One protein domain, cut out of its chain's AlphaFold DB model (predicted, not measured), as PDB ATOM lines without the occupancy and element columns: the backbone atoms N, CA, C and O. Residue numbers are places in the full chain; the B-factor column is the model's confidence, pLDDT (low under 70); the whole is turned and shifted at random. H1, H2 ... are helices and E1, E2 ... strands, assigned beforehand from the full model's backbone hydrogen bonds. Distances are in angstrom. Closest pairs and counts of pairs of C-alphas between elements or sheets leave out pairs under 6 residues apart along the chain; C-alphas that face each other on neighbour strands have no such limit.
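AT A GLANCE: This is residues 5 to 195 of the 215 residues of an uncharacterized protein of Syntrophobacteraceae bacterium (UniProt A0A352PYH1). A long, twisted arm of antiparallel strands, made of E5, E6, most of E1 and the first part of E2, runs out from a wider head and makes the length of the whole. In the head, the beginning of E1 and the end of E2 continue the same sheet with E3, E4 and E7, and H1 and H2 pack on one face of it. The printed part has 191 residues, with two named helices, H1 and H2, followed along the chain by seven named strands, E1 to E7; the class is mostly strand, and the strands make one branched sheet in which the neighbour pairs E1 and E2, E1 and E6, E1 and E7, E2 and E3, E3 and E4, and E5 and E6 are antiparallel. It is loose, with a radius of gyration of the C-alphas of 21.4 A, and spans 73 by 31 by 29 A.

IN THESE COORDINATES: H1, residues 5 to 13, begins at C-alpha 5 (-33.574, 36.559, 29.599). H2 is residues 25 to 36, 17.3 A long. E1, residues 69 to 89, measures 56.8 A, bends by 71 degrees at residue 73 and ends at C-alpha 89 (-28.034, -9.840, 71.821). E2, residues 103 to 123, measures 39.3 A and bends by 105 degrees at residue 120. E3 is residues 126 to 131 and E4 residues 145 to 150. E5, residues 159 to 169, measures 30.1 A and bends by 51 degrees at residue 166. E6, residues 172 to 185, measures 40.8 A and runs on at 59 degrees into E7, residues 188 to 193, which ends at C-alpha 193 (-41.107, 35.167, 29.691).

HOW THE PARTS SIT: The sheet is twisted, and E1 has three neighbours. On one side of E1 lies E2, a hairpin with it, with N 77 and O 109 at 2.8 A. On the other side lie E6, beside residues 75 to 89, with N 82 and O 179 at 2.8 A, and E7, beside residues 69 to 73, with N 71 and O 190 at 2.8 A. E5 and E6 form a hairpin, with N 163 and O 178 at 2.9 A. E1 E2 E3 E4 are a meander, each strand the antiparallel neighbour of the one before; N 119 and O 128 are 2.8 A apart, N 129 and O 147 2.9 A. H1 and H2 are on the same face of the sheet, at heights over the sheet of 8.3 A and 9.4 A. Both lie over E2 and run along the strands, H2 at 6 degrees to E2 on the local plane and H1 only just, at 29.6 degrees. H1 and H2 touch at a steep tilt of 51 degrees, opposite ways; their closest C-alphas, Val 8 and Ala 32, are 5.1 A apart. Every O i to N i+4 pair is within hydrogen-bond range in H1, and 7 of 8 in H2.

THE WHOLE: The C-alphas of Gly 93 and Val 195, the two farthest apart, are 73.1 A apart. The printed part has no cut. The links H1 to H2, H2 to E1, E1 to E2 and E3 to E4 are long; in the second, residues 57 to 58 pair antiparallel with residues 192 to 193 of E7. The mean pLDDT of the printed part is 76.7, and residues 21 to 23, 92 to 112, 134 to 162 and 180 to 183 are under 70.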
ATOM      1  N   LYS A   5     -33.497  37.913  29.039       93.69
ATOM      2  CA  LYS A   5     -33.574  36.559  29.599       93.69
ATOM      3  C   LYS A   5     -32.204  36.024  30.017       93.69
ATOM      4  O   LYS A   5     -32.060  35.427  31.081       93.69
ATOM      5  N   GLU A   6     -31.172  36.295  29.219       92.75
ATOM      6  CA  GLU A   6     -29.796  35.932  29.571       92.75
ATOM      7  C   GLU A   6     -29.329  36.648  30.837       92.75
ATOM      8  O   GLU A   6     -28.682  36.019  31.673       92.75
ATOM      9  N   LYS A   7     -29.687  37.927  31.015       94.81
ATOM     10  CA  LYS A   7     -29.391  38.672  32.246       94.81
ATOM     11  C   LYS A   7     -30.076  38.043  33.461       94.81
ATOM     12  O   LYS A   7     -29.390  37.784  34.445       94.81
ATOM     13  N   VAL A   8     -31.365  37.703  33.351       95.56
ATOM     14  CA  VAL A   8     -32.144  37.063  34.432       95.56
ATOM     15  C   VAL A   8     -31.500  35.749  34.866       95.56
ATOM     16  O   VAL A   8     -31.187  35.566  36.044       95.56
ATOM     17  N   ALA A   9     -31.230  34.850  33.918       93.12
ATOM     18  CA  ALA A   9     -30.632  33.557  34.234       93.12
ATOM     19  C   ALA A   9     -29.199  33.679  34.762       93.12
ATOM     20  O   ALA A   9     -28.816  32.946  35.670       93.12
ATOM     21  N   THR A  10     -28.402  34.599  34.212       92.69
ATOM     22  CA  THR A  10     -27.027  34.838  34.679       92.69
ATOM     23  C   THR A  10     -27.021  35.389  36.097       92.69
ATOM     24  O   THR A  10     -26.220  34.944  36.916       92.69
ATOM     25  N   TRP A  11     -27.945  36.299  36.416       93.56
ATOM     26  CA  TRP A  11     -28.107  36.799  37.774       93.56
ATOM     27  C   TRP A  11     -28.460  35.658  38.731       93.56
ATOM     28  O   TRP A  11     -27.740  35.458  39.706       93.56
ATOM     29  N   ALA A  12     -29.483  34.854  38.422       90.38
ATOM     30  CA  ALA A  12     -29.900  33.739  39.277       90.38
ATOM     31  C   ALA A  12     -28.779  32.701  39.464       90.38
ATOM     32  O   ALA A  12     -28.511  32.267  40.581       90.38
ATOM     33  N   GLN A  13     -28.067  32.362  38.387       88.06
ATOM     34  CA  GLN A  13     -26.929  31.445  38.429       88.06
ATOM     35  C   GLN A  13     -25.771  31.981  39.279       88.06
ATOM     36  O   GLN A  13     -25.168  31.223  40.030       88.06
ATOM     37  N   SER A  14     -25.482  33.285  39.224       87.50
ATOM     38  CA  SER A  14     -24.415  33.898  40.032       87.50
ATOM     39  C   SER A  14     -24.677  33.868  41.545       87.50
ATOM     40  O   SER A  14     -23.786  34.190  42.334       87.50
ATOM     41  N   ARG A  15     -25.899  33.504  41.949       85.00
ATOM     42  CA  ARG A  15     -26.338  33.381  43.341       85.00
ATOM     43  C   ARG A  15     -26.373  31.936  43.835       85.00
ATOM     44  O   ARG A  15     -26.837  31.694  44.943       85.00
ATOM     45  N   GLU A  16     -25.879  30.976  43.059       78.19
ATOM     46  CA  GLU A  16     -25.766  29.589  43.514       78.19
ATOM     47  C   GLU A  16     -25.031  29.487  44.859       78.19
ATOM     48  O   GLU A  16     -24.006  30.138  45.072       78.19
ATOM     49  N   GLY A  17     -25.582  28.699  45.789       71.06
ATOM     50  CA  GLY A  17     -25.023  28.540  47.133       71.06
ATOM     51  C   GLY A  17     -25.142  29.777  48.032       71.06
ATOM     52  O   GLY A  17     -24.760  29.711  49.198       71.06
ATOM     53  N   GLN A  18     -25.689  30.887  47.529       76.19
ATOM     54  CA  GLN A  18     -25.971  32.091  48.306       76.19
ATOM     55  C   GLN A  18     -27.424  32.089  48.793       76.19
ATOM     56  O   GLN A  18     -28.300  31.402  48.258       76.19
ATOM     57  N   PHE A  19     -27.662  32.892  49.824       72.81
ATOM     58  CA  PHE A  19     -28.984  33.233  50.326       72.81
ATOM     59  C   PHE A  19     -29.409  34.573  49.723       72.81
ATOM     60  O   PHE A  19     -28.706  35.575  49.883       72.81
ATOM     61  N   VAL A  20     -30.558  34.606  49.050       72.12
ATOM     62  CA  VAL A  20     -31.216  35.869  48.703       72.12
ATOM     63  C   VAL A  20     -32.091  36.307  49.889       72.12
ATOM     64  O   VAL A  20     -32.885  35.484  50.362       72.12
ATOM     65  N   PRO A  21     -31.954  37.564  50.379       61.44
ATOM     66  CA  PRO A  21     -32.744  38.100  51.489       61.44
ATOM     67  C   PRO A  21     -34.249  37.845  51.355       61.44
ATOM     68  O   PRO A  21     -34.768  37.769  50.246       61.44
ATOM     69  N   ASP A  22     -34.914  37.688  52.502       64.69
ATOM     70  CA  ASP A  22     -36.284  37.178  52.700       64.69
ATOM     71  C   ASP A  22     -36.457  35.665  52.516       64.69
ATOM     72  O   ASP A  22     -37.497  35.113  52.880       64.69
ATOM     73  N   GLY A  23     -35.432  34.952  52.038       57.91
ATOM     74  CA  GLY A  23     -35.362  33.495  52.141       57.91
ATOM     75  C   GLY A  23     -36.369  32.732  51.279       57.91
ATOM     76  O   GLY A  23     -36.399  31.510  51.333       57.91
ATOM     77  N   GLN A  24     -37.219  33.404  50.500       75.50
ATOM     78  CA  GLN A  24     -38.323  32.771  49.777       75.50
ATOM     79  C   GLN A  24     -38.001  32.527  48.301       75.50
ATOM     80  O   GLN A  24     -37.291  33.299  47.659       75.50
ATOM     81  N   CYS A  25     -38.636  31.500  47.732       80.06
ATOM     82  CA  CYS A  25     -38.657  31.233  46.292       80.06
ATOM     83  C   CYS A  25     -39.115  32.450  45.462       80.06
ATOM     84  O   CYS A  25     -38.549  32.722  44.404       80.06
ATOM     85  N   PHE A  26     -40.061  33.241  45.983       86.50
ATOM     86  CA  PHE A  26     -40.494  34.508  45.384       86.50
ATOM     87  C   PHE A  26     -39.350  35.527  45.255       86.50
ATOM     88  O   PHE A  26     -39.184  36.139  44.202       86.50
ATOM     89  N   ALA A  27     -38.550  35.709  46.313       87.38
ATOM     90  CA  ALA A  27     -37.512  36.739  46.366       87.38
ATOM     91  C   ALA A  27     -36.414  36.496  45.321       87.38
ATOM     92  O   ALA A  27     -35.926  37.441  44.703       87.38
ATOM     93  N   LEU A  28     -36.077  35.225  45.071       88.81
ATOM     94  CA  LEU A  28     -35.152  34.839  44.007       88.81
ATOM     95  C   LEU A  28     -35.630  35.336  42.635       88.81
ATOM     96  O   LEU A  28     -34.869  35.987  41.920       88.81
ATOM     97  N   ALA A  29     -36.879  35.034  42.270       91.81
ATOM     98  CA  ALA A  29     -37.440  35.417  40.978       91.81
ATOM     99  C   ALA A  29     -37.620  36.940  40.861       91.81
ATOM    100  O   ALA A  29     -37.213  37.523  39.856       91.81
ATOM    101  N   ASP A  30     -38.148  37.596  41.903       93.19
ATOM    102  CA  ASP A  30     -38.336  39.052  41.922       93.19
ATOM    103  C   ASP A  30     -37.008  39.793  41.734       93.19
ATOM    104  O   ASP A  30     -36.893  40.657  40.860       93.19
ATOM    105  N   GLN A  31     -35.970  39.408  42.480       92.81
ATOM    106  CA  GLN A  31     -34.667  40.048  42.357       92.81
ATOM    107  C   GLN A  31     -33.997  39.739  41.015       92.81
ATOM    108  O   GLN A  31     -33.450  40.656  40.402       92.81
ATOM    109  N   ALA A  32     -34.084  38.505  40.506       93.25
ATOM    110  CA  ALA A  32     -33.529  38.160  39.196       93.25
ATOM    111  C   ALA A  32     -34.128  39.020  38.074       93.25
ATOM    112  O   ALA A  32     -33.397  39.520  37.213       93.25
ATOM    113  N   LEU A  33     -35.443  39.244  38.114       95.81
ATOM    114  CA  LEU A  33     -36.158  40.092  37.163       95.81
ATOM    115  C   LEU A  33     -35.775  41.567  37.321       95.81
ATOM    116  O   LEU A  33     -35.314  42.191  36.359       95.81
ATOM    117  N   ARG A  34     -35.887  42.122  38.534       94.38
ATOM    118  CA  ARG A  34     -35.627  43.549  38.784       94.38
ATOM    119  C   ARG A  34     -34.197  43.955  38.469       94.38
ATOM    120  O   ARG A  34     -33.985  44.969  37.807       94.38
ATOM    121  N   GLN A  35     -33.224  43.159  38.906       94.19
ATOM    122  CA  GLN A  35     -31.800  43.438  38.684       94.19
ATOM    123  C   GLN A  35     -31.415  43.325  37.202       94.19
ATOM    124  O   GLN A  35     -30.415  43.895  36.771       94.19
ATOM    125  N   SER A  36     -32.237  42.644  36.402       95.00
ATOM    126  CA  SER A  36     -32.052  42.516  34.955       95.00
ATOM    127  C   SER A  36     -32.779  43.591  34.143       95.00
ATOM    128  O   SER A  36     -32.577  43.669  32.930       95.00
ATOM    129  N   GLY A  37     -33.595  44.433  34.789       94.19
ATOM    130  CA  GLY A  37     -34.417  45.453  34.135       94.19
ATOM    131  C   GLY A  37     -35.759  44.938  33.607       94.19
ATOM    132  O   GLY A  37     -36.349  45.580  32.739       94.19
ATOM    133  N   ALA A  38     -36.237  43.793  34.101       95.50
ATOM    134  CA  ALA A  38     -37.570  43.274  33.807       95.50
ATOM    135  C   ALA A  38     -38.612  43.790  34.814       95.50
ATOM    136  O   ALA A  38     -38.275  44.227  35.919       95.50
ATOM    137  N   LYS A  39     -39.885  43.696  34.430       94.81
ATOM    138  CA  LYS A  39     -41.018  43.695  35.358       94.81
ATOM    139  C   LYS A  39     -40.997  42.432  36.227       94.81
ATOM    140  O   LYS A  39     -40.487  41.398  35.804       94.81
ATOM    141  N   SER A  40     -41.575  42.525  37.416       93.62
ATOM    142  CA  SER A  40     -41.786  41.428  38.365       93.62
ATOM    143  C   SER A  40     -43.269  41.313  38.742       93.62
ATOM    144  O   SER A  40     -44.076  42.142  38.331       93.62
ATOM    145  N   ALA A  41     -43.641  40.315  39.547       91.38
ATOM    146  CA  ALA A  41     -45.023  40.027  39.936       91.38
ATOM    147  C   ALA A  41     -45.811  41.251  40.435       91.38
ATOM    148  O   ALA A  41     -46.970  41.436  40.067       91.38
ATOM    149  N   SER A  42     -45.173  42.135  41.212       91.12
ATOM    150  CA  SER A  42     -45.825  43.348  41.729       91.12
ATOM    151  C   SER A  42     -46.197  44.370  40.650       91.12
ATOM    152  O   SER A  42     -46.980  45.275  40.913       91.12
ATOM    153  N   ASP A  43     -45.582  44.288  39.469       91.56
ATOM    154  CA  ASP A  43     -45.848  45.193  38.348       91.56
ATOM    155  C   ASP A  43     -47.079  44.749  37.536       91.56
ATOM    156  O   ASP A  43     -47.559  45.507  36.691       91.56
ATOM    157  N   PHE A  44     -47.586  43.536  37.786       87.94
ATOM    158  CA  PHE A  44     -48.769  42.964  37.134       87.94
ATOM    159  C   PHE A  44     -49.966  42.818  38.082       87.94
ATOM    160  O   PHE A  44     -51.092  42.650  37.620       87.94
ATOM    161  N   GLY A  45     -49.755  42.901  39.397       86.25
ATOM    162  CA  GLY A  45     -50.827  42.796  40.378       86.25
ATOM    163  C   GLY A  45     -50.333  42.836  41.821       86.25
ATOM    164  O   GLY A  45     -49.156  43.050  42.105       86.25
ATOM    165  N   THR A  46     -51.253  42.634  42.762       85.75
ATOM    166  CA  THR A  46     -50.922  42.581  44.187       85.75
ATOM    167  C   THR A  46     -50.246  41.258  44.537       85.75
ATOM    168  O   THR A  46     -50.790  40.184  44.295       85.75
ATOM    169  N   VAL A  47     -49.076  41.336  45.170       85.44
ATOM    170  CA  VAL A  47     -48.348  40.169  45.676       85.44
ATOM    171  C   VAL A  47     -48.845  39.846  47.083       85.44
ATOM    172  O   VAL A  47     -48.617  40.605  48.024       85.44
ATOM    173  N   THR A  48     -49.517  38.708  47.235       82.81
ATOM    174  CA  THR A  48     -49.902  38.136  48.533       82.81
ATOM    175  C   THR A  48     -49.449  36.685  48.596       82.81
ATOM    176  O   THR A  48     -49.238  36.069  47.560       82.81
ATOM    177  N   LYS A  49     -49.362  36.100  49.797       76.00
ATOM    178  CA  LYS A  49     -48.910  34.707  49.982       76.00
ATOM    179  C   LYS A  49     -49.704  33.666  49.178       76.00
ATOM    180  O   LYS A  49     -49.201  32.567  48.985       76.00
ATOM    181  N   THR A  50     -50.925  33.992  48.757       77.38
ATOM    182  CA  THR A  50     -51.836  33.095  48.035       77.38
ATOM    183  C   THR A  50     -52.147  33.566  46.617       77.38
ATOM    184  O   THR A  50     -52.873  32.875  45.911       77.38
ATOM    185  N   ALA A  51     -51.627  34.713  46.171       78.50
ATOM    186  CA  ALA A  51     -51.911  35.223  44.836       78.50
ATOM    187  C   ALA A  51     -51.256  34.355  43.753       78.50
ATOM    188  O   ALA A  51     -50.086  34.001  43.864       78.50
ATOM    189  N   HIS A  52     -51.995  34.081  42.678       81.69
ATOM    190  CA  HIS A  52     -51.446  33.481  41.464       81.69
ATOM    191  C   HIS A  52     -50.629  34.551  40.738       81.69
ATOM    192  O   HIS A  52     -51.184  35.440  40.087       81.69
ATOM    193  N   TYR A  53     -49.310  34.528  40.918       86.25
ATOM    194  CA  TYR A  53     -48.460  35.578  40.372       86.25
ATOM    195  C   TYR A  53     -48.375  35.493  38.844       86.25
ATOM    196  O   TYR A  53     -48.353  34.417  38.252       86.25
ATOM    197  N   ILE A  54     -48.289  36.657  38.207       90.94
ATOM    198  CA  ILE A  54     -47.934  36.790  36.794       90.94
ATOM    199  C   ILE A  54     -46.525  37.358  36.756       90.94
ATOM    200  O   ILE A  54     -46.288  38.436  37.288       90.94
ATOM    201  N   TRP A  55     -45.588  36.652  36.129       93.69
ATOM    202  CA  TRP A  55     -44.181  37.073  36.082       93.69
ATOM    203  C   TRP A  55     -43.778  37.724  34.753       93.69
ATOM    204  O   TRP A  55     -42.667  38.240  34.627       93.69
ATOM    205  N   GLY A  56     -44.660  37.705  33.752       93.94
ATOM    206  CA  GLY A  56     -44.394  38.224  32.414       93.94
ATOM    207  C   GLY A  56     -45.368  37.678  31.372       93.94
ATOM    208  O   GLY A  56     -46.517  37.386  31.695       93.94
ATOM    209  N   THR A  57     -44.911  37.520  30.130       94.12
ATOM    210  CA  THR A  57     -45.727  36.952  29.043       94.12
ATOM    211  C   THR A  57     -45.812  35.430  29.194       94.12
ATOM    212  O   THR A  57     -44.755  34.798  29.255       94.12
ATOM    213  N   PRO A  58     -47.003  34.811  29.241       93.19
ATOM    214  CA  PRO A  58     -47.127  33.358  29.327       93.19
ATOM    215  C   PRO A  58     -46.426  32.646  28.164       93.19
ATOM    216  O   PRO A  58     -46.437  33.112  27.024       93.19
ATOM    217  N   VAL A  59     -45.799  31.506  28.445       92.69
ATOM    218  CA  VAL A  59     -45.164  30.657  27.430       92.69
ATOM    219  C   VAL A  59     -45.460  29.189  27.691       92.69
ATOM    220  O   VAL A  59     -45.645  28.766  28.829       92.69
ATOM    221  N   ASN A  60     -45.465  28.382  26.630       88.19
ATOM    222  CA  ASN A  60     -45.624  26.941  26.772       88.19
ATOM    223  C   ASN A  60     -44.390  26.337  27.464       88.19
ATOM    224  O   ASN A  60     -43.256  26.586  27.036       88.19
ATOM    225  N   ILE A  61     -44.614  25.498  28.481       83.19
ATOM    226  CA  ILE A  61     -43.561  24.847  29.275       83.19
ATOM    227  C   ILE A  61     -42.550  24.067  28.421       83.19
ATOM    228  O   ILE A  61     -41.356  24.072  28.704       83.19
ATOM    229  N   LEU A  62     -42.989  23.444  27.326       83.56
ATOM    230  CA  LEU A  62     -42.117  22.688  26.421       83.56
ATOM    231  C   LEU A  62     -41.173  23.597  25.622       83.56
ATOM    232  O   LEU A  62     -40.158  23.138  25.101       83.56
ATOM    233  N   THR A  63     -41.498  24.887  25.544       89.19
ATOM    234  CA  THR A  63     -40.772  25.907  24.776       89.19
ATOM    235  C   THR A  63     -40.040  26.915  25.655       89.19
ATOM    236  O   THR A  63     -39.538  27.921  25.141       89.19
ATOM    237  N   VAL A  64     -39.971  26.669  26.969       92.25
ATOM    238  CA  VAL A  64     -39.275  27.571  27.890       92.25
ATOM    239  C   VAL A  64     -37.820  27.714  27.509       92.25
ATOM    240  O   VAL A  64     -37.171  26.800  26.995       92.25
ATOM    241  N   GLN A  65     -37.313  28.902  27.765       94.56
ATOM    242  CA  GLN A  65     -35.963  29.298  27.447       94.56
ATOM    243  C   GLN A  65     -35.253  29.708  28.724       94.56
ATOM    244  O   GLN A  65     -35.865  30.052  29.734       94.56
ATOM    245  N   ARG A  66     -33.923  29.684  28.667       95.19
ATOM    246  CA  ARG A  66     -33.084  30.230  29.729       95.19
ATOM    247  C   ARG A  66     -33.542  31.655  30.060       95.19
ATOM    248  O   ARG A  66     -33.585  32.486  29.160       95.19
ATOM    249  N   GLY A  67     -33.846  31.904  31.331       95.00
ATOM    250  CA  GLY A  67     -34.329  33.174  31.874       95.00
ATOM    251  C   GLY A  67     -35.844  33.282  32.018       95.00
ATOM    252  O   GLY A  67     -36.299  34.236  32.645       95.00
ATOM    253  N   ASP A  68     -36.615  32.336  31.478       96.38
ATOM    254  CA  ASP A  68     -38.049  32.242  31.759       96.38
ATOM    255  C   ASP A  68     -38.270  31.841  33.240       96.38
ATOM    256  O   ASP A  68     -37.395  31.252  33.885       96.38
ATOM    257  N   ILE A  69     -39.428  32.192  33.796       95.12
ATOM    258  CA  ILE A  69     -39.814  31.944  35.190       95.12
ATOM    259  C   ILE A  69     -40.854  30.831  35.229       95.12
ATOM    260  O   ILE A  69     -41.822  30.873  34.473       95.12
ATOM    261  N   LEU A  70     -40.667  29.860  36.118       92.44
ATOM    262  CA  LEU A  70     -41.635  28.804  36.395       92.44
ATOM    263  C   LEU A  70     -42.370  29.094  37.696       92.44
ATOM    264  O   LEU A  70     -41.733  29.396  38.705       92.44
ATOM    265  N   GLN A  71     -43.687  28.937  37.675       90.38
ATOM    266  CA  GLN A  71     -44.554  28.997  38.841       90.38
ATOM    267  C   GLN A  71     -45.257  27.660  39.027       90.38
ATOM    268  O   GLN A  71     -45.964  27.194  38.137       90.38
ATOM    269  N   PHE A  72     -45.059  27.076  40.200       87.00
ATOM    270  CA  PHE A  72     -45.726  25.868  40.652       87.00
ATOM    271  C   PHE A  72     -46.869  26.290  41.569       87.00
ATOM    272  O   PHE A  72     -46.617  26.880  42.621       87.00
ATOM    273  N   GLU A  73     -48.099  26.013  41.167       84.62
ATOM    274  CA  GLU A  73     -49.292  26.314  41.957       84.62
ATOM    275  C   GLU A  73     -49.701  25.093  42.776       84.62
ATOM    276  O   GLU A  73     -49.564  23.957  42.315       84.62
ATOM    277  N   GLU A  74     -50.162  25.338  44.003       81.38
ATOM    278  CA  GLU A  74     -50.491  24.297  44.986       81.38
ATOM    279  C   GLU A  74     -49.328  23.314  45.186       81.38
ATOM    280  O   GLU A  74     -49.462  22.090  45.109       81.38
ATOM    281  N   TYR A  75     -48.138  23.875  45.389       77.25
ATOM    282  CA  TYR A  75     -46.921  23.100  45.564       77.25
ATOM    283  C   TYR A  75     -46.960  22.311  46.874       77.25
ATOM    284  O   TYR A  75     -47.150  22.875  47.953       77.25
ATOM    285  N   TRP A  76     -46.665  21.020  46.796       77.88
ATOM    286  CA  TRP A  76     -46.523  20.163  47.963       77.88
ATOM    287  C   TRP A  76     -45.235  19.345  47.895       77.88
ATOM    288  O   TRP A  76     -44.721  19.006  46.829       77.88
ATOM    289  N   ALA A  77     -44.714  19.015  49.068       72.75
ATOM    290  CA  ALA A  77     -43.602  18.108  49.260       72.75
ATOM    291  C   ALA A  77     -43.961  17.109  50.359       72.75
ATOM    292  O   ALA A  77     -44.459  17.485  51.420       72.75
ATOM    293  N   GLN A  78     -43.682  15.835  50.117       73.81
ATOM    294  CA  GLN A  78     -43.859  14.766  51.083       73.81
ATOM    295  C   GLN A  78     -42.544  14.021  51.265       73.81
ATOM    296  O   GLN A  78     -41.965  13.499  50.317       73.81
ATOM    297  N   GLN A  79     -42.083  13.920  52.502       70.69
ATOM    298  CA  GLN A  79     -40.994  13.034  52.877       70.69
ATOM    299  C   GLN A  79     -41.583  11.845  53.616       70.69
ATOM    300  O   GLN A  79     -42.266  12.025  54.618       70.69
ATOM    301  N   SER A  80     -41.291  10.637  53.150       72.44
ATOM    302  CA  SER A  80     -41.585   9.407  53.872       72.44
ATOM    303  C   SER A  80     -40.296   8.681  54.254       72.44
ATOM    304  O   SER A  80     -39.334   8.672  53.486       72.44
ATOM    305  N   ALA A  81     -40.250   8.103  55.450       72.12
ATOM    306  CA  ALA A  81     -39.123   7.311  55.930       72.12
ATOM    307  C   ALA A  81     -39.619   5.945  56.372       72.12
ATOM    308  O   ALA A  81     -40.476   5.869  57.246       72.12
ATOM    309  N   LYS A  82     -39.067   4.880  55.799       79.44
ATOM    310  CA  LYS A  82     -39.256   3.508  56.250       79.44
ATOM    311  C   LYS A  82     -38.059   3.124  57.110       79.44
ATOM    312  O   LYS A  82     -36.934   3.130  56.613       79.44
ATOM    313  N   VAL A  83     -38.296   2.779  58.371       78.00
ATOM    314  CA  VAL A  83     -37.237   2.334  59.287       78.00
ATOM    315  C   VAL A  83     -37.418   0.855  59.599       78.00
ATOM    316  O   VAL A  83     -38.532   0.400  59.837       78.00
ATOM    317  N   THR A  84     -36.334   0.090  59.565       82.12
ATOM    318  CA  THR A  84     -36.301  -1.321  59.957       82.12
ATOM    319  C   THR A  84     -35.124  -1.521  60.893       82.12
ATOM    320  O   THR A  84     -33.995  -1.209  60.522       82.12
ATOM    321  N   GLU A  85     -35.376  -2.027  62.096       82.19
ATOM    322  CA  GLU A  85     -34.322  -2.356  63.055       82.19
ATOM    323  C   GLU A  85     -34.154  -3.867  63.148       82.19
ATOM    324  O   GLU A  85     -35.125  -4.623  63.144       82.19
ATOM    325  N   VAL A  86     -32.898  -4.291  63.211       80.94
ATOM    326  CA  VAL A  86     -32.486  -5.670  63.430       80.94
ATOM    327  C   VAL A  86     -31.644  -5.683  64.693       80.94
ATOM    328  O   VAL A  86     -30.594  -5.040  64.742       80.94
ATOM    329  N   ARG A  87     -32.110  -6.391  65.721       82.50
ATOM    330  CA  ARG A  87     -31.441  -6.470  67.024       82.50
ATOM    331  C   ARG A  87     -30.711  -7.807  67.182       82.50
ATOM    332  O   ARG A  87     -31.227  -8.846  66.778       82.50
ATOM    333  N   PHE A  88     -29.521  -7.778  67.778       80.88
ATOM    334  CA  PHE A  88     -28.710  -8.949  68.127       80.88
ATOM    335  C   PHE A  88     -28.279  -8.857  69.595       80.88
ATOM    336  O   PHE A  88     -27.725  -7.830  69.980       80.88
ATOM    337  N   PRO A  89     -28.475  -9.887  70.428       81.56
ATOM    338  CA  PRO A  89     -28.034  -9.840  71.821       81.56
ATOM    339  C   PRO A  89     -26.499  -9.753  71.923       81.56
ATOM    340  O   PRO A  89     -25.783 -10.498  71.256       81.56
ATOM    341  N   ILE A  90     -25.978  -8.866  72.783       76.25
ATOM    342  CA  ILE A  90     -24.523  -8.638  72.952       76.25
ATOM    343  C   ILE A  90     -23.828  -9.846  73.613       76.25
ATOM    344  O   ILE A  90     -22.667 -10.143  73.334       76.25
ATOM    345  N   LEU A  91     -24.533 -10.581  74.479       70.00
ATOM    346  CA  LEU A  91     -23.976 -11.654  75.314       70.00
ATOM    347  C   LEU A  91     -24.071 -13.055  74.682       70.00
ATOM    348  O   LEU A  91     -24.447 -14.012  75.352       70.00
ATOM    349  N   GLY A  92     -23.724 -13.190  73.397       59.97
ATOM    350  CA  GLY A  92     -23.455 -14.491  72.754       59.97
ATOM    351  C   GLY A  92     -24.600 -15.516  72.771       59.97
ATOM    352  O   GLY A  92     -24.357 -16.702  72.547       59.97
ATOM    353  N   GLY A  93     -25.831 -15.082  73.053       59.19
ATOM    354  CA  GLY A  93     -27.030 -15.908  72.943       59.19
ATOM    355  C   GLY A  93     -27.349 -16.239  71.485       59.19
ATOM    356  O   GLY A  93     -26.813 -15.618  70.565       59.19
ATOM    357  N   LEU A  94     -28.232 -17.221  71.263       56.44
ATOM    358  CA  LEU A  94     -28.782 -17.482  69.929       56.44
ATOM    359  C   LEU A  94     -29.298 -16.161  69.330       56.44
ATOM    360  O   LEU A  94     -29.854 -15.358  70.083       56.44
ATOM    361  N   PRO A  95     -29.104 -15.905  68.022       53.94
ATOM    362  CA  PRO A  95     -29.573 -14.677  67.400       53.94
ATOM    363  C   PRO A  95     -31.099 -14.637  67.479       53.94
ATOM    364  O   PRO A  95     -31.797 -15.204  66.642       53.94
ATOM    365  N   GLU A  96     -31.626 -13.977  68.503       56.06
ATOM    366  CA  GLU A  96     -33.020 -13.572  68.530       56.06
ATOM    367  C   GLU A  96     -33.103 -12.342  67.636       56.06
ATOM    368  O   GLU A  96     -32.893 -11.207  68.057       56.06
ATOM    369  N   THR A  97     -33.265 -12.596  66.336       57.34
ATOM    370  CA  THR A  97     -33.504 -11.543  65.361       57.34
ATOM    371  C   THR A  97     -34.904 -11.000  65.594       57.34
ATOM    372  O   THR A  97     -35.872 -11.450  64.983       57.34
ATOM    373  N   THR A  98     -35.012 -10.021  66.483       58.88
ATOM    374  CA  THR A  98     -36.214  -9.203  66.579       58.88
ATOM    375  C   THR A  98     -36.156  -8.191  65.446       58.88
ATOM    376  O   THR A  98     -35.276  -7.328  65.411       58.88
ATOM    377  N   ILE A  99     -37.055  -8.355  64.475       61.16
ATOM    378  CA  ILE A  99     -37.337  -7.330  63.472       61.16
ATOM    379  C   ILE A  99     -38.415  -6.443  64.082       61.16
ATOM    380  O   ILE A  99     -39.572  -6.858  64.179       61.16
ATOM    381  N   ASP A 100     -38.035  -5.244  64.508       61.31
ATOM    382  CA  ASP A 100     -39.010  -4.284  65.017       61.31
ATOM    383  C   ASP A 100     -39.945  -3.818  63.894       61.31
ATOM    384  O   ASP A 100     -39.560  -3.811  62.713       61.31
ATOM    385  N   PRO A 101     -41.194  -3.440  64.229       56.84
ATOM    386  CA  PRO A 101     -42.168  -3.037  63.237       56.84
ATOM    387  C   PRO A 101     -41.608  -1.920  62.368       56.84
ATOM    388  O   PRO A 101     -41.084  -0.910  62.839       56.84
ATOM    389  N   THR A 102     -41.776  -2.106  61.063       64.50
ATOM    390  CA  THR A 102     -41.554  -1.031  60.114       64.50
ATOM    391  C   THR A 102     -42.491   0.116  60.462       64.50
ATOM    392  O   THR A 102     -43.703  -0.011  60.291       64.50
ATOM    393  N   PHE A 103     -41.943   1.249  60.887       59.81
ATOM    394  CA  PHE A 103     -42.716   2.478  61.001       59.81
ATOM    395  C   PHE A 103     -42.439   3.384  59.804       59.81
ATOM    396  O   PHE A 103     -41.331   3.420  59.261       59.81
ATOM    397  N   THR A 104     -43.491   4.084  59.374       68.94
ATOM    398  CA  THR A 104     -43.415   5.085  58.312       68.94
ATOM    399  C   THR A 104     -43.547   6.463  58.943       68.94
ATOM    400  O   THR A 104     -44.599   6.782  59.490       68.94
ATOM    401  N   LEU A 105     -42.497   7.278  58.876       63.12
ATOM    402  CA  LEU A 105     -42.603   8.706  59.192       63.12
ATOM    403  C   LEU A 105     -43.043   9.432  57.930       63.12
ATOM    404  O   LEU A 105     -42.422   9.214  56.897       63.12
ATOM    405  N   VAL A 106     -44.071  10.278  57.999       65.56
ATOM    406  CA  VAL A 106     -44.499  11.120  56.873       65.56
ATOM    407  C   VAL A 106     -44.472  12.580  57.307       65.56
ATOM    408  O   VAL A 106     -45.171  12.966  58.241       65.56
ATOM    409  N   TYR A 107     -43.675  13.392  56.620       64.50
ATOM    410  CA  TYR A 107     -43.669  14.844  56.748       64.50
ATOM    411  C   TYR A 107     -44.264  15.436  55.480       64.50
ATOM    412  O   TYR A 107     -43.714  15.245  54.395       64.50
ATOM    413  N   GLN A 108     -45.379  16.145  55.616       67.50
ATOM    414  CA  GLN A 108     -46.007  16.875  54.522       67.50
ATOM    415  C   GLN A 108     -45.751  18.365  54.677       67.50
ATOM    416  O   GLN A 108     -45.721  18.914  55.780       67.50
ATOM    417  N   TYR A 109     -45.543  19.008  53.542       68.31
ATOM    418  CA  TYR A 109     -45.297  20.423  53.464       68.31
ATOM    419  C   TYR A 109     -46.004  20.996  52.245       68.31
ATOM    420  O   TYR A 109     -45.767  20.546  51.130       68.31
ATOM    421  N   GLU A 110     -46.835  22.006  52.458       68.38
ATOM    422  CA  GLU A 110     -47.613  22.650  51.405       68.38
ATOM    423  C   GLU A 110     -47.257  24.136  51.333       68.38
ATOM    424  O   GLU A 110     -47.063  24.809  52.352       68.38
ATOM    425  N   ARG A 111     -47.165  24.657  50.109       67.00
ATOM    426  CA  ARG A 111     -47.127  26.089  49.821       67.00
ATOM    427  C   ARG A 111     -48.190  26.401  48.783       67.00
ATOM    428  O   ARG A 111     -48.288  25.678  47.797       67.00
ATOM    429  N   PRO A 112     -48.886  27.540  48.918       69.06
ATOM    430  CA  PRO A 112     -49.757  28.015  47.853       69.06
ATOM    431  C   PRO A 112     -49.014  28.109  46.515       69.06
ATOM    432  O   PRO A 112     -49.563  27.714  45.495       69.06
ATOM    433  N   HIS A 113     -47.750  28.562  46.539       75.56
ATOM    434  CA  HIS A 113     -46.935  28.779  45.344       75.56
ATOM    435  C   HIS A 113     -45.456  28.456  45.585       75.56
ATOM    436  O   HIS A 113     -44.909  28.737  46.657       75.56
ATOM    437  N   HIS A 114     -44.786  27.930  44.560       86.06
ATOM    438  CA  HIS A 114     -43.326  27.843  44.468       86.06
ATOM    439  C   HIS A 114     -42.847  28.435  43.140       86.06
ATOM    440  O   HIS A 114     -43.601  28.508  42.171       86.06
ATOM    441  N   THR A 115     -41.608  28.920  43.081       89.25
ATOM    442  CA  THR A 115     -41.104  29.643  41.904       89.25
ATOM    443  C   THR A 115     -39.642  29.318  41.646       89.25
ATOM    444  O   THR A 115     -38.849  29.197  42.582       89.25
ATOM    445  N   ALA A 116     -39.286  29.196  40.368       91.00
ATOM    446  CA  ALA A 116     -37.924  28.921  39.930       91.00
ATOM    447  C   ALA A 116     -37.566  29.687  38.648       91.00
ATOM    448  O   ALA A 116     -38.434  30.041  37.852       91.00
ATOM    449  N   VAL A 117     -36.271  29.919  38.426       92.56
ATOM    450  CA  VAL A 117     -35.734  30.548  37.208       92.56
ATOM    451  C   VAL A 117     -35.145  29.471  36.303       92.56
ATOM    452  O   VAL A 117     -34.287  28.705  36.738       92.56
ATOM    453  N   VAL A 118     -35.544  29.421  35.033       93.38
ATOM    454  CA  VAL A 118     -34.996  28.462  34.063       93.38
ATOM    455  C   VAL A 118     -33.555  28.831  33.718       93.38
ATOM    456  O   VAL A 118     -33.274  29.898  33.174       93.38
ATOM    457  N   LEU A 119     -32.622  27.922  33.975       89.50
ATOM    458  CA  LEU A 119     -31.223  28.046  33.569       89.50
ATOM    459  C   LEU A 119     -30.969  27.388  32.215       89.50
ATOM    460  O   LEU A 119     -30.158  27.892  31.435       89.50
ATOM    461  N   GLN A 120     -31.649  26.283  31.919       88.12
ATOM    462  CA  GLN A 120     -31.489  25.564  30.660       88.12
ATOM    463  C   GLN A 120     -32.728  24.722  30.358       88.12
ATOM    464  O   GLN A 120     -33.250  24.058  31.247       88.12
ATOM    465  N   ASN A 121     -33.171  24.699  29.102       87.19
ATOM    466  CA  ASN A 121     -34.114  23.690  28.630       87.19
ATOM    467  C   ASN A 121     -33.312  22.502  28.089       87.19
ATOM    468  O   ASN A 121     -32.497  22.669  27.182       87.19
ATOM    469  N   LEU A 122     -33.498  21.333  28.692       83.00
ATOM    470  CA  LEU A 122     -32.785  20.099  28.362       83.00
ATOM    471  C   LEU A 122     -33.573  19.235  27.359       83.00
ATOM    472  O   LEU A 122     -33.086  18.193  26.929       83.00
ATOM    473  N   GLY A 123     -34.766  19.680  26.949       78.12
ATOM    474  CA  GLY A 123     -35.652  18.961  26.042       78.12
ATOM    475  C   GLY A 123     -36.483  17.888  26.746       78.12
ATOM    476  O   GLY A 123     -36.267  17.559  27.906       78.12
ATOM    477  N   GLN A 124     -37.486  17.349  26.045       73.50
ATOM    478  CA  GLN A 124     -38.357  16.269  26.549       73.50
ATOM    479  C   GLN A 124     -39.071  16.589  27.881       73.50
ATOM    480  O   GLN A 124     -39.433  15.692  28.637       73.50
ATOM    481  N   GLY A 125     -39.304  17.875  28.160       71.88
ATOM    482  CA  GLY A 125     -39.879  18.340  29.422       71.88
ATOM    483  C   GLY A 125     -38.870  18.446  30.569       71.88
ATOM    484  O   GLY A 125     -39.271  18.768  31.679       71.88
ATOM    485  N   ALA A 126     -37.583  18.191  30.335       76.38
ATOM    486  CA  ALA A 126     -36.529  18.395  31.314       76.38
ATOM    487  C   ALA A 126     -35.994  19.834  31.257       76.38
ATOM    488  O   ALA A 126     -35.659  20.337  30.185       76.38
ATOM    489  N   VAL A 127     -35.875  20.498  32.405       82.31
ATOM    490  CA  VAL A 127     -35.340  21.863  32.519       82.31
ATOM    491  C   VAL A 127     -34.444  21.976  33.747       82.31
ATOM    492  O   VAL A 127     -34.793  21.521  34.828       82.31
ATOM    493  N   LEU A 128     -33.270  22.577  33.595       81.06
ATOM    494  CA  LEU A 128     -32.432  22.978  34.720       81.06
ATOM    495  C   LEU A 128     -32.960  24.305  35.263       81.06
ATOM    496  O   LEU A 128     -33.107  25.258  34.494       81.06
ATOM    497  N   VAL A 129     -33.203  24.384  36.567       86.12
ATOM    498  CA  VAL A 129     -33.730  25.582  37.230       86.12
ATOM    499  C   VAL A 129     -32.873  25.997  38.416       86.12
ATOM    500  O   VAL A 129     -32.272  25.147  39.068       86.12
ATOM    501  N   ALA A 130     -32.842  27.297  38.701       85.06
ATOM    502  CA  ALA A 130     -32.403  27.857  39.971       85.06
ATOM    503  C   ALA A 130     -33.632  28.124  40.842       85.06
ATOM    504  O   ALA A 130     -34.545  28.842  40.433       85.06
ATOM    505  N   GLU A 131     -33.641  27.572  42.046       83.12
ATOM    506  CA  GLU A 131     -34.721  27.742  43.016       83.12
ATOM    507  C   GLU A 131     -34.158  27.922  44.423       83.12
ATOM    508  O   GLU A 131     -33.055  27.466  44.722       83.12
ATOM    509  N   GLN A 132     -34.925  28.566  45.299       77.75
ATOM    510  CA  GLN A 132     -34.589  28.731  46.712       77.75
ATOM    511  C   GLN A 132     -35.734  28.205  47.575       77.75
ATOM    512  O   GLN A 132     -36.887  28.207  47.151       77.75
ATOM    513  N   ASN A 133     -35.414  27.794  48.803       73.25
ATOM    514  CA  ASN A 133     -36.390  27.390  49.817       73.25
ATOM    515  C   ASN A 133     -37.225  26.158  49.443       73.25
ATOM    516  O   ASN A 133     -38.405  26.034  49.782       73.25
ATOM    517  N   VAL A 134     -36.582  25.215  48.758       66.44
ATOM    518  CA  VAL A 134     -37.104  23.856  48.660       66.44
ATOM    519  C   VAL A 134     -36.586  23.063  49.844       66.44
ATOM    520  O   VAL A 134     -35.420  22.662  49.866       66.44
ATOM    521  N   LYS A 135     -37.467  22.835  50.822       60.75
ATOM    522  CA  LYS A 135     -37.198  21.941  51.951       60.75
ATOM    523  C   LYS A 135     -36.787  20.572  51.412       60.75
ATOM    524  O   LYS A 135     -37.536  19.945  50.669       60.75
ATOM    525  N   SER A 136     -35.583  20.124  51.758       52.88
ATOM    526  CA  SER A 136     -35.042  18.829  51.336       52.88
ATOM    527  C   SER A 136     -34.561  18.030  52.539       52.88
ATOM    528  O   SER A 136     -34.177  18.612  53.551       52.88
ATOM    529  N   MET A 137     -34.498  16.708  52.368       43.62
ATOM    530  CA  MET A 137     -34.136  15.698  53.373       43.62
ATOM    531  C   MET A 137     -32.852  15.955  54.188       43.62
ATOM    532  O   MET A 137     -32.702  15.359  55.246       43.62
ATOM    533  N   TYR A 138     -31.926  16.797  53.709       45.19
ATOM    534  CA  TYR A 138     -30.607  16.958  54.329       45.19
ATOM    535  C   TYR A 138     -30.365  18.295  55.010       45.19
ATOM    536  O   TYR A 138     -29.382  18.384  55.726       45.19
ATOM    537  N   ASN A 139     -31.186  19.325  54.778       46.84
ATOM    538  CA  ASN A 139     -31.019  20.635  55.410       46.84
ATOM    539  C   ASN A 139     -32.210  21.547  55.083       46.84
ATOM    540  O   ASN A 139     -32.597  21.665  53.915       46.84
ATOM    541  N   ASP A 140     -32.677  22.272  56.098       47.12
ATOM    542  CA  ASP A 140     -33.656  23.372  56.052       47.12
ATOM    543  C   ASP A 140     -33.093  24.647  55.384       47.12
ATOM    544  O   ASP A 140     -33.503  25.765  55.682       47.12
ATOM    545  N   ASN A 141     -32.107  24.521  54.494       49.22
ATOM    546  CA  ASN A 141     -31.335  25.686  54.084       49.22
ATOM    547  C   ASN A 141     -32.042  26.457  52.970       49.22
ATOM    548  O   ASN A 141     -32.185  25.961  51.849       49.22
ATOM    549  N   ASP A 142     -32.355  27.714  53.281       53.66
ATOM    550  CA  ASP A 142     -32.833  28.796  52.416       53.66
ATOM    551  C   ASP A 142     -31.842  29.196  51.293       53.66
ATOM    552  O   ASP A 142     -31.821  30.338  50.845       53.66
ATOM    553  N   ILE A 143     -30.981  28.288  50.834       45.31
ATOM    554  CA  ILE A 143     -29.969  28.557  49.804       45.31
ATOM    555  C   ILE A 143     -30.485  28.214  48.409       45.31
ATOM    556  O   ILE A 143     -31.327  27.324  48.240       45.31
ATOM    557  N   ILE A 144     -29.946  28.893  47.400       52.12
ATOM    558  CA  ILE A 144     -30.269  28.612  45.999       52.12
ATOM    559  C   ILE A 144     -29.613  27.309  45.568       52.12
ATOM    560  O   ILE A 144     -28.403  27.123  45.731       52.12
ATOM    561  N   ARG A 145     -30.412  26.423  44.973       64.00
ATOM    562  CA  ARG A 145     -29.956  25.165  44.385       64.00
ATOM    563  C   ARG A 145     -30.306  25.115  42.911       64.00
ATOM    564  O   ARG A 145     -31.372  25.569  42.495       64.00
ATOM    565  N   MET A 146     -29.414  24.503  42.143       59.78
ATOM    566  CA  MET A 146     -29.702  24.110  40.774       59.78
ATOM    567  C   MET A 146     -30.264  22.698  40.762       59.78
ATOM    568  O   MET A 146     -29.666  21.787  41.338       59.78
ATOM    569  N   LYS A 147     -31.415  22.505  40.118       62.94
ATOM    570  CA  LYS A 147     -32.022  21.179  39.971       62.94
ATOM    571  C   LYS A 147     -32.517  20.952  38.561       62.94
ATOM    572  O   LYS A 147     -33.013  21.866  37.908       62.94
ATOM    573  N   VAL A 148     -32.401  19.708  38.113       54.34
ATOM    574  CA  VAL A 148     -33.107  19.242  36.925       54.34
ATOM    575  C   VAL A 148     -34.542  18.936  37.332       54.34
ATOM    576  O   VAL A 148     -34.789  18.107  38.205       54.34
ATOM    577  N   PHE A 149     -35.477  19.619  36.695       57.88
ATOM    578  CA  PHE A 149     -36.907  19.405  36.807       57.88
ATOM    579  C   PHE A 149     -37.406  18.639  35.581       57.88
ATOM    580  O   PHE A 149     -36.997  18.946  34.464       57.88
ATOM    581  N   LEU A 150     -38.283  17.652  35.775       54.06
ATOM    582  CA  LEU A 150     -38.833  16.803  34.714       54.06
ATOM    583  C   LEU A 150     -40.357  16.973  34.648       54.06
ATOM    584  O   LEU A 150     -41.063  16.600  35.576       54.06
ATOM    585  N   HIS A 151     -40.868  17.503  33.539       48.47
ATOM    586  CA  HIS A 151     -42.293  17.767  33.313       48.47
ATOM    587  C   HIS A 151     -43.064  16.563  32.736       48.47
ATOM    588  O   HIS A 151     -44.252  16.416  32.995       48.47
ATOM    589  N   ARG A 152     -42.419  15.682  31.948       43.72
ATOM    590  CA  ARG A 152     -43.099  14.578  31.222       43.72
ATOM    591  C   ARG A 152     -43.420  13.327  32.050       43.72
ATOM    592  O   ARG A 152     -43.996  12.386  31.513       43.72
ATOM    593  N   LEU A 153     -43.080  13.312  33.331       36.75
ATOM    594  CA  LEU A 153     -43.528  12.293  34.275       36.75
ATOM    595  C   LEU A 153     -44.444  12.993  35.269       36.75
ATOM    596  O   LEU A 153     -44.008  13.880  35.995       36.75
ATOM    597  N   GLN A 154     -45.724  12.636  35.238       38.84
ATOM    598  CA  GLN A 154     -46.719  13.150  36.167       38.84
ATOM    599  C   GLN A 154     -46.208  13.073  37.620       38.84
ATOM    600  O   GLN A 154     -45.914  12.001  38.139       38.84
ATOM    601  N   LEU A 155     -46.174  14.249  38.251       38.09
ATOM    602  CA  LEU A 155     -46.485  14.523  39.660       38.09
ATOM    603  C   LEU A 155     -45.508  14.120  40.775       38.09
ATOM    604  O   LEU A 155     -45.821  14.416  41.924       38.09
ATOM    605  N   PHE A 156     -44.340  13.529  40.503       40.09
ATOM    606  CA  PHE A 156     -43.319  13.362  41.549       40.09
ATOM    607  C   PHE A 156     -41.909  13.115  41.008       40.09
ATOM    608  O   PHE A 156     -41.673  12.227  40.193       40.09
ATOM    609  N   THR A 157     -40.922  13.843  41.536       48.56
ATOM    610  CA  THR A 157     -39.536  13.355  41.548       48.56
ATOM    611  C   THR A 157     -39.332  12.570  42.835       48.56
ATOM    612  O   THR A 157     -39.384  13.168  43.907       48.56
ATOM    613  N   SER A 158     -39.104  11.257  42.740       48.25
ATOM    614  CA  SER A 158     -38.788  10.426  43.904       48.25
ATOM    615  C   SER A 158     -37.280  10.276  44.076       48.25
ATOM    616  O   SER A 158     -36.640   9.636  43.239       48.25
ATOM    617  N   LEU A 159     -36.713  10.819  45.154       51.75
ATOM    618  CA  LEU A 159     -35.331  10.526  45.543       51.75
ATOM    619  C   LEU A 159     -35.328   9.500  46.674       51.75
ATOM    620  O   LEU A 159     -35.982   9.714  47.698       51.75
ATOM    621  N   TRP A 160     -34.583   8.415  46.473       51.59
ATOM    622  CA  TRP A 160     -34.353   7.387  47.479       51.59
ATOM    623  C   TRP A 160     -32.989   7.599  48.126       51.59
ATOM    624  O   TRP A 160     -31.990   7.739  47.421       51.59
ATOM    625  N   ALA A 161     -32.947   7.607  49.453       58.09
ATOM    626  CA  ALA A 161     -31.702   7.597  50.213       58.09
ATOM    627  C   ALA A 161     -31.730   6.451  51.220       58.09
ATOM    628  O   ALA A 161     -32.768   6.178  51.830       58.09
ATOM    629  N   TYR A 162     -30.584   5.799  51.383       68.56
ATOM    630  CA  TYR A 162     -30.402   4.677  52.293       68.56
ATOM    631  C   TYR A 162     -29.386   5.078  53.349       68.56
ATOM    632  O   TYR A 162     -28.316   5.582  53.016       68.56
ATOM    633  N   ASP A 163     -29.730   4.843  54.604       73.50
ATOM    634  CA  ASP A 163     -28.843   5.056  55.737       73.50
ATOM    635  C   ASP A 163     -28.851   3.807  56.618       73.50
ATOM    636  O   ASP A 163     -29.877   3.136  56.763       73.50
ATOM    637  N   THR A 164     -27.682   3.453  57.139       78.56
ATOM    638  CA  THR A 164     -27.497   2.300  58.018       78.56
ATOM    639  C   THR A 164     -26.744   2.760  59.249       78.56
ATOM    640  O   THR A 164     -25.563   3.087  59.184       78.56
ATOM    641  N   GLU A 165     -27.431   2.752  60.383       80.00
ATOM    642  CA  GLU A 165     -26.847   3.074  61.679       80.00
ATOM    643  C   GLU A 165     -26.607   1.777  62.447       80.00
ATOM    644  O   GLU A 165     -27.445   0.874  62.442       80.00
ATOM    645  N   THR A 166     -25.464   1.674  63.121       82.06
ATOM    646  CA  THR A 166     -25.193   0.586  64.065       82.06
ATOM    647  C   THR A 166     -24.893   1.181  65.428       82.06
ATOM    648  O   THR A 166     -24.011   2.030  65.551       82.06
ATOM    649  N   PHE A 167     -25.627   0.755  66.450       86.56
ATOM    650  CA  PHE A 167     -25.469   1.238  67.822       86.56
ATOM    651  C   PHE A 167     -25.778   0.126  68.827       86.56
ATOM    652  O   PHE A 167     -26.201  -0.966  68.450       86.56
ATOM    653  N   GLN A 168     -25.503   0.375  70.106       87.75
ATOM    654  CA  GLN A 168     -25.887  -0.525  71.192       87.75
ATOM    655  C   GLN A 168     -27.024   0.108  71.992       87.75
ATOM    656  O   GLN A 168     -26.936   1.280  72.349       87.75
ATOM    657  N   GLU A 169     -28.072  -0.659  72.268       84.25
ATOM    658  CA  GLU A 169     -29.242  -0.225  73.037       84.25
ATOM    659  C   GLU A 169     -29.783  -1.421  73.828       84.25
ATOM    660  O   GLU A 169     -29.899  -2.516  73.283       84.25
ATOM    661  N   ASP A 170     -30.060  -1.234  75.121       85.75
ATOM    662  CA  ASP A 170     -30.722  -2.218  75.994       85.75
ATOM    663  C   ASP A 170     -30.149  -3.652  75.958       85.75
ATOM    664  O   ASP A 170     -30.876  -4.638  76.068       85.75
ATOM    665  N   GLY A 171     -28.826  -3.797  75.816       84.44
ATOM    666  CA  GLY A 171     -28.162  -5.108  75.762       84.44
ATOM    667  C   GLY A 171     -28.114  -5.753  74.370       84.44
ATOM    668  O   GLY A 171     -27.688  -6.907  74.249       84.44
ATOM    669  N   TYR A 172     -28.485  -5.010  73.325       82.12
ATOM    670  CA  TYR A 172     -28.449  -5.439  71.930       82.12
ATOM    671  C   TYR A 172     -27.469  -4.608  71.098       82.12
ATOM    672  O   TYR A 172     -27.336  -3.401  71.286       82.12
ATOM    673  N   HIS A 173     -26.826  -5.246  70.120       82.31
ATOM    674  CA  HIS A 173     -26.360  -4.583  68.910       82.31
ATOM    675  C   HIS A 173     -27.564  -4.360  67.998       82.31
ATOM    676  O   HIS A 173     -28.251  -5.311  67.634       82.31
ATOM    677  N   VAL A 174     -27.812  -3.115  67.614       81.69
ATOM    678  CA  VAL A 174     -28.917  -2.737  66.736       81.69
ATOM    679  C   VAL A 174     -28.348  -2.276  65.406       81.69
ATOM    680  O   VAL A 174     -27.479  -1.405  65.369       81.69
ATOM    681  N   ILE A 175     -28.849  -2.851  64.313       81.38
ATOM    682  CA  ILE A 175     -28.646  -2.352  62.954       81.38
ATOM    683  C   ILE A 175     -29.962  -1.731  62.501       81.38
ATOM    684  O   ILE A 175     -30.967  -2.424  62.353       81.38
ATOM    685  N   ARG A 176     -29.961  -0.421  62.271       81.00
ATOM    686  CA  ARG A 176     -31.124   0.328  61.802       81.00
ATOM    687  C   ARG A 176     -30.940   0.700  60.340       81.00
ATOM    688  O   ARG A 176     -30.071   1.499  60.005       81.00
ATOM    689  N   TYR A 177     -31.813   0.180  59.493       78.50
ATOM    690  CA  TYR A 177     -31.944   0.569  58.096       78.50
ATOM    691  C   TYR A 177     -32.997   1.668  57.976       78.50
ATOM    692  O   TYR A 177     -34.153   1.462  58.347       78.50
ATOM    693  N   LYS A 178     -32.626   2.827  57.433       75.19
ATOM    694  CA  LYS A 178     -33.564   3.901  57.086       75.19
ATOM    695  C   LYS A 178     -33.602   4.050  55.575       75.19
ATOM    696  O   LYS A 178     -32.575   4.258  54.934       75.19
ATOM    697  N   THR A 179     -34.795   3.961  55.009       73.94
ATOM    698  CA  THR A 179     -35.050   4.272  53.605       73.94
ATOM    699  C   THR A 179     -35.906   5.521  53.540       73.94
ATOM    700  O   THR A 179     -37.022   5.531  54.050       73.94
ATOM    701  N   TRP A 180     -35.406   6.563  52.897       66.25
ATOM    702  CA  TRP A 180     -36.140   7.804  52.689       66.25
ATOM    703  C   TRP A 180     -36.685   7.845  51.271       66.25
ATOM    704  O   TRP A 180     -35.979   7.488  50.334       66.25
ATOM    705  N   LYS A 181     -37.914   8.327  51.118       68.44
ATOM    706  CA  LYS A 181     -38.538   8.654  49.842       68.44
ATOM    707  C   LYS A 181     -39.038  10.088  49.929       68.44
ATOM    708  O   LYS A 181     -39.846  10.417  50.793       68.44
ATOM    709  N   TRP A 182     -38.544  10.941  49.045       63.19
ATOM    710  CA  TRP A 182     -38.999  12.323  48.935       63.19
ATOM    711  C   TRP A 182     -39.807  12.497  47.663       63.19
ATOM    712  O   TRP A 182     -39.342  12.069  46.617       63.19
ATOM    713  N   GLU A 183     -40.981  13.101  47.751       69.62
ATOM    714  CA  GLU A 183     -41.906  13.346  46.648       69.62
ATOM    715  C   GLU A 183     -42.267  14.828  46.626       69.62
ATOM    716  O   GLU A 183     -42.394  15.455  47.675       69.62
ATOM    717  N   VAL A 184     -42.440  15.384  45.432       70.00
ATOM    718  CA  VAL A 184     -42.894  16.763  45.238       70.00
ATOM    719  C   VAL A 184     -43.891  16.831  44.114       70.00
ATOM    720  O   VAL A 184     -43.644  16.268  43.053       70.00
ATOM    721  N   GLY A 185     -44.960  17.581  44.313       72.31
ATOM    722  CA  GLY A 185     -45.960  17.814  43.290       72.31
ATOM    723  C   GLY A 185     -46.498  19.233  43.331       72.31
ATOM    724  O   GLY A 185     -46.084  20.072  44.129       72.31
ATOM    725  N   TYR A 186     -47.380  19.502  42.384       80.50
ATOM    726  CA  TYR A 186     -48.047  20.775  42.153       80.50
ATOM    727  C   TYR A 186     -49.308  20.476  41.341       80.50
ATOM    728  O   TYR A 186     -49.354  19.468  40.627       80.50
ATOM    729  N   GLN A 187     -50.324  21.325  41.441       80.06
ATOM    730  CA  GLN A 187     -51.543  21.178  40.648       80.06
ATOM    731  C   GLN A 187     -51.338  21.723  39.231       80.06
ATOM    732  O   GLN A 187     -51.693  21.071  38.249       80.06
ATOM    733  N   GLU A 188     -50.703  22.890  39.120       83.50
ATOM    734  CA  GLU A 188     -50.453  23.552  37.842       83.50
ATOM    735  C   GLU A 188     -49.015  24.071  37.754       83.50
ATOM    736  O   GLU A 188     -48.426  24.520  38.739       83.50
ATOM    737  N   LEU A 189     -48.439  24.000  36.552       86.25
ATOM    738  CA  LEU A 189     -47.145  24.592  36.234       86.25
ATOM    739  C   LEU A 189     -47.324  25.630  35.135       86.25
ATOM    740  O   LEU A 189     -47.594  25.289  33.984       86.25
ATOM    741  N   LYS A 190     -47.106  26.892  35.494       90.62
ATOM    742  CA  LYS A 190     -47.128  28.022  34.568       90.62
ATOM    743  C   LYS A 190     -45.709  28.486  34.270       90.62
ATOM    744  O   LYS A 190     -44.825  28.413  35.125       90.62
ATOM    745  N   ALA A 191     -45.484  28.970  33.053       93.00
ATOM    746  CA  ALA A 191     -44.200  29.519  32.639       93.00
ATOM    747  C   ALA A 191     -44.368  30.911  32.027       93.00
ATOM    748  O   ALA A 191     -45.314  31.161  31.280       93.00
ATOM    749  N   TYR A 192     -43.428  31.803  32.326       95.12
ATOM    750  CA  TYR A 192     -43.485  33.204  31.925       95.12
ATOM    751  C   TYR A 192     -42.156  33.685  31.361       95.12
ATOM    752  O   TYR A 192     -41.087  33.428  31.914       95.12
ATOM    753  N   ARG A 193     -42.230  34.461  30.288       95.44
ATOM    754  CA  ARG A 193     -41.107  35.167  29.691       95.44
ATOM    755  C   ARG A 193     -40.975  36.572  30.286       95.44
ATOM    756  O   ARG A 193     -41.966  37.306  30.281       95.44
ATOM    757  N   PRO A 194     -39.774  36.980  30.743       95.94
ATOM    758  CA  PRO A 194     -39.536  38.317  31.273       95.94
ATOM    759  C   PRO A 194     -39.956  39.422  30.304       95.94
ATOM    760  O   PRO A 194     -39.588  39.397  29.127       95.94
ATOM    761  N   VAL A 195     -40.664  40.420  30.830       94.31
ATOM    762  CA  VAL A 195     -41.087  41.618  30.092       94.31
ATOM    763  C   VAL A 195     -40.189  42.788  30.501       94.31
ATOM    764  O   VAL A 195     -40.023  43.010  31.704       94.31
TER     765      VAL A 195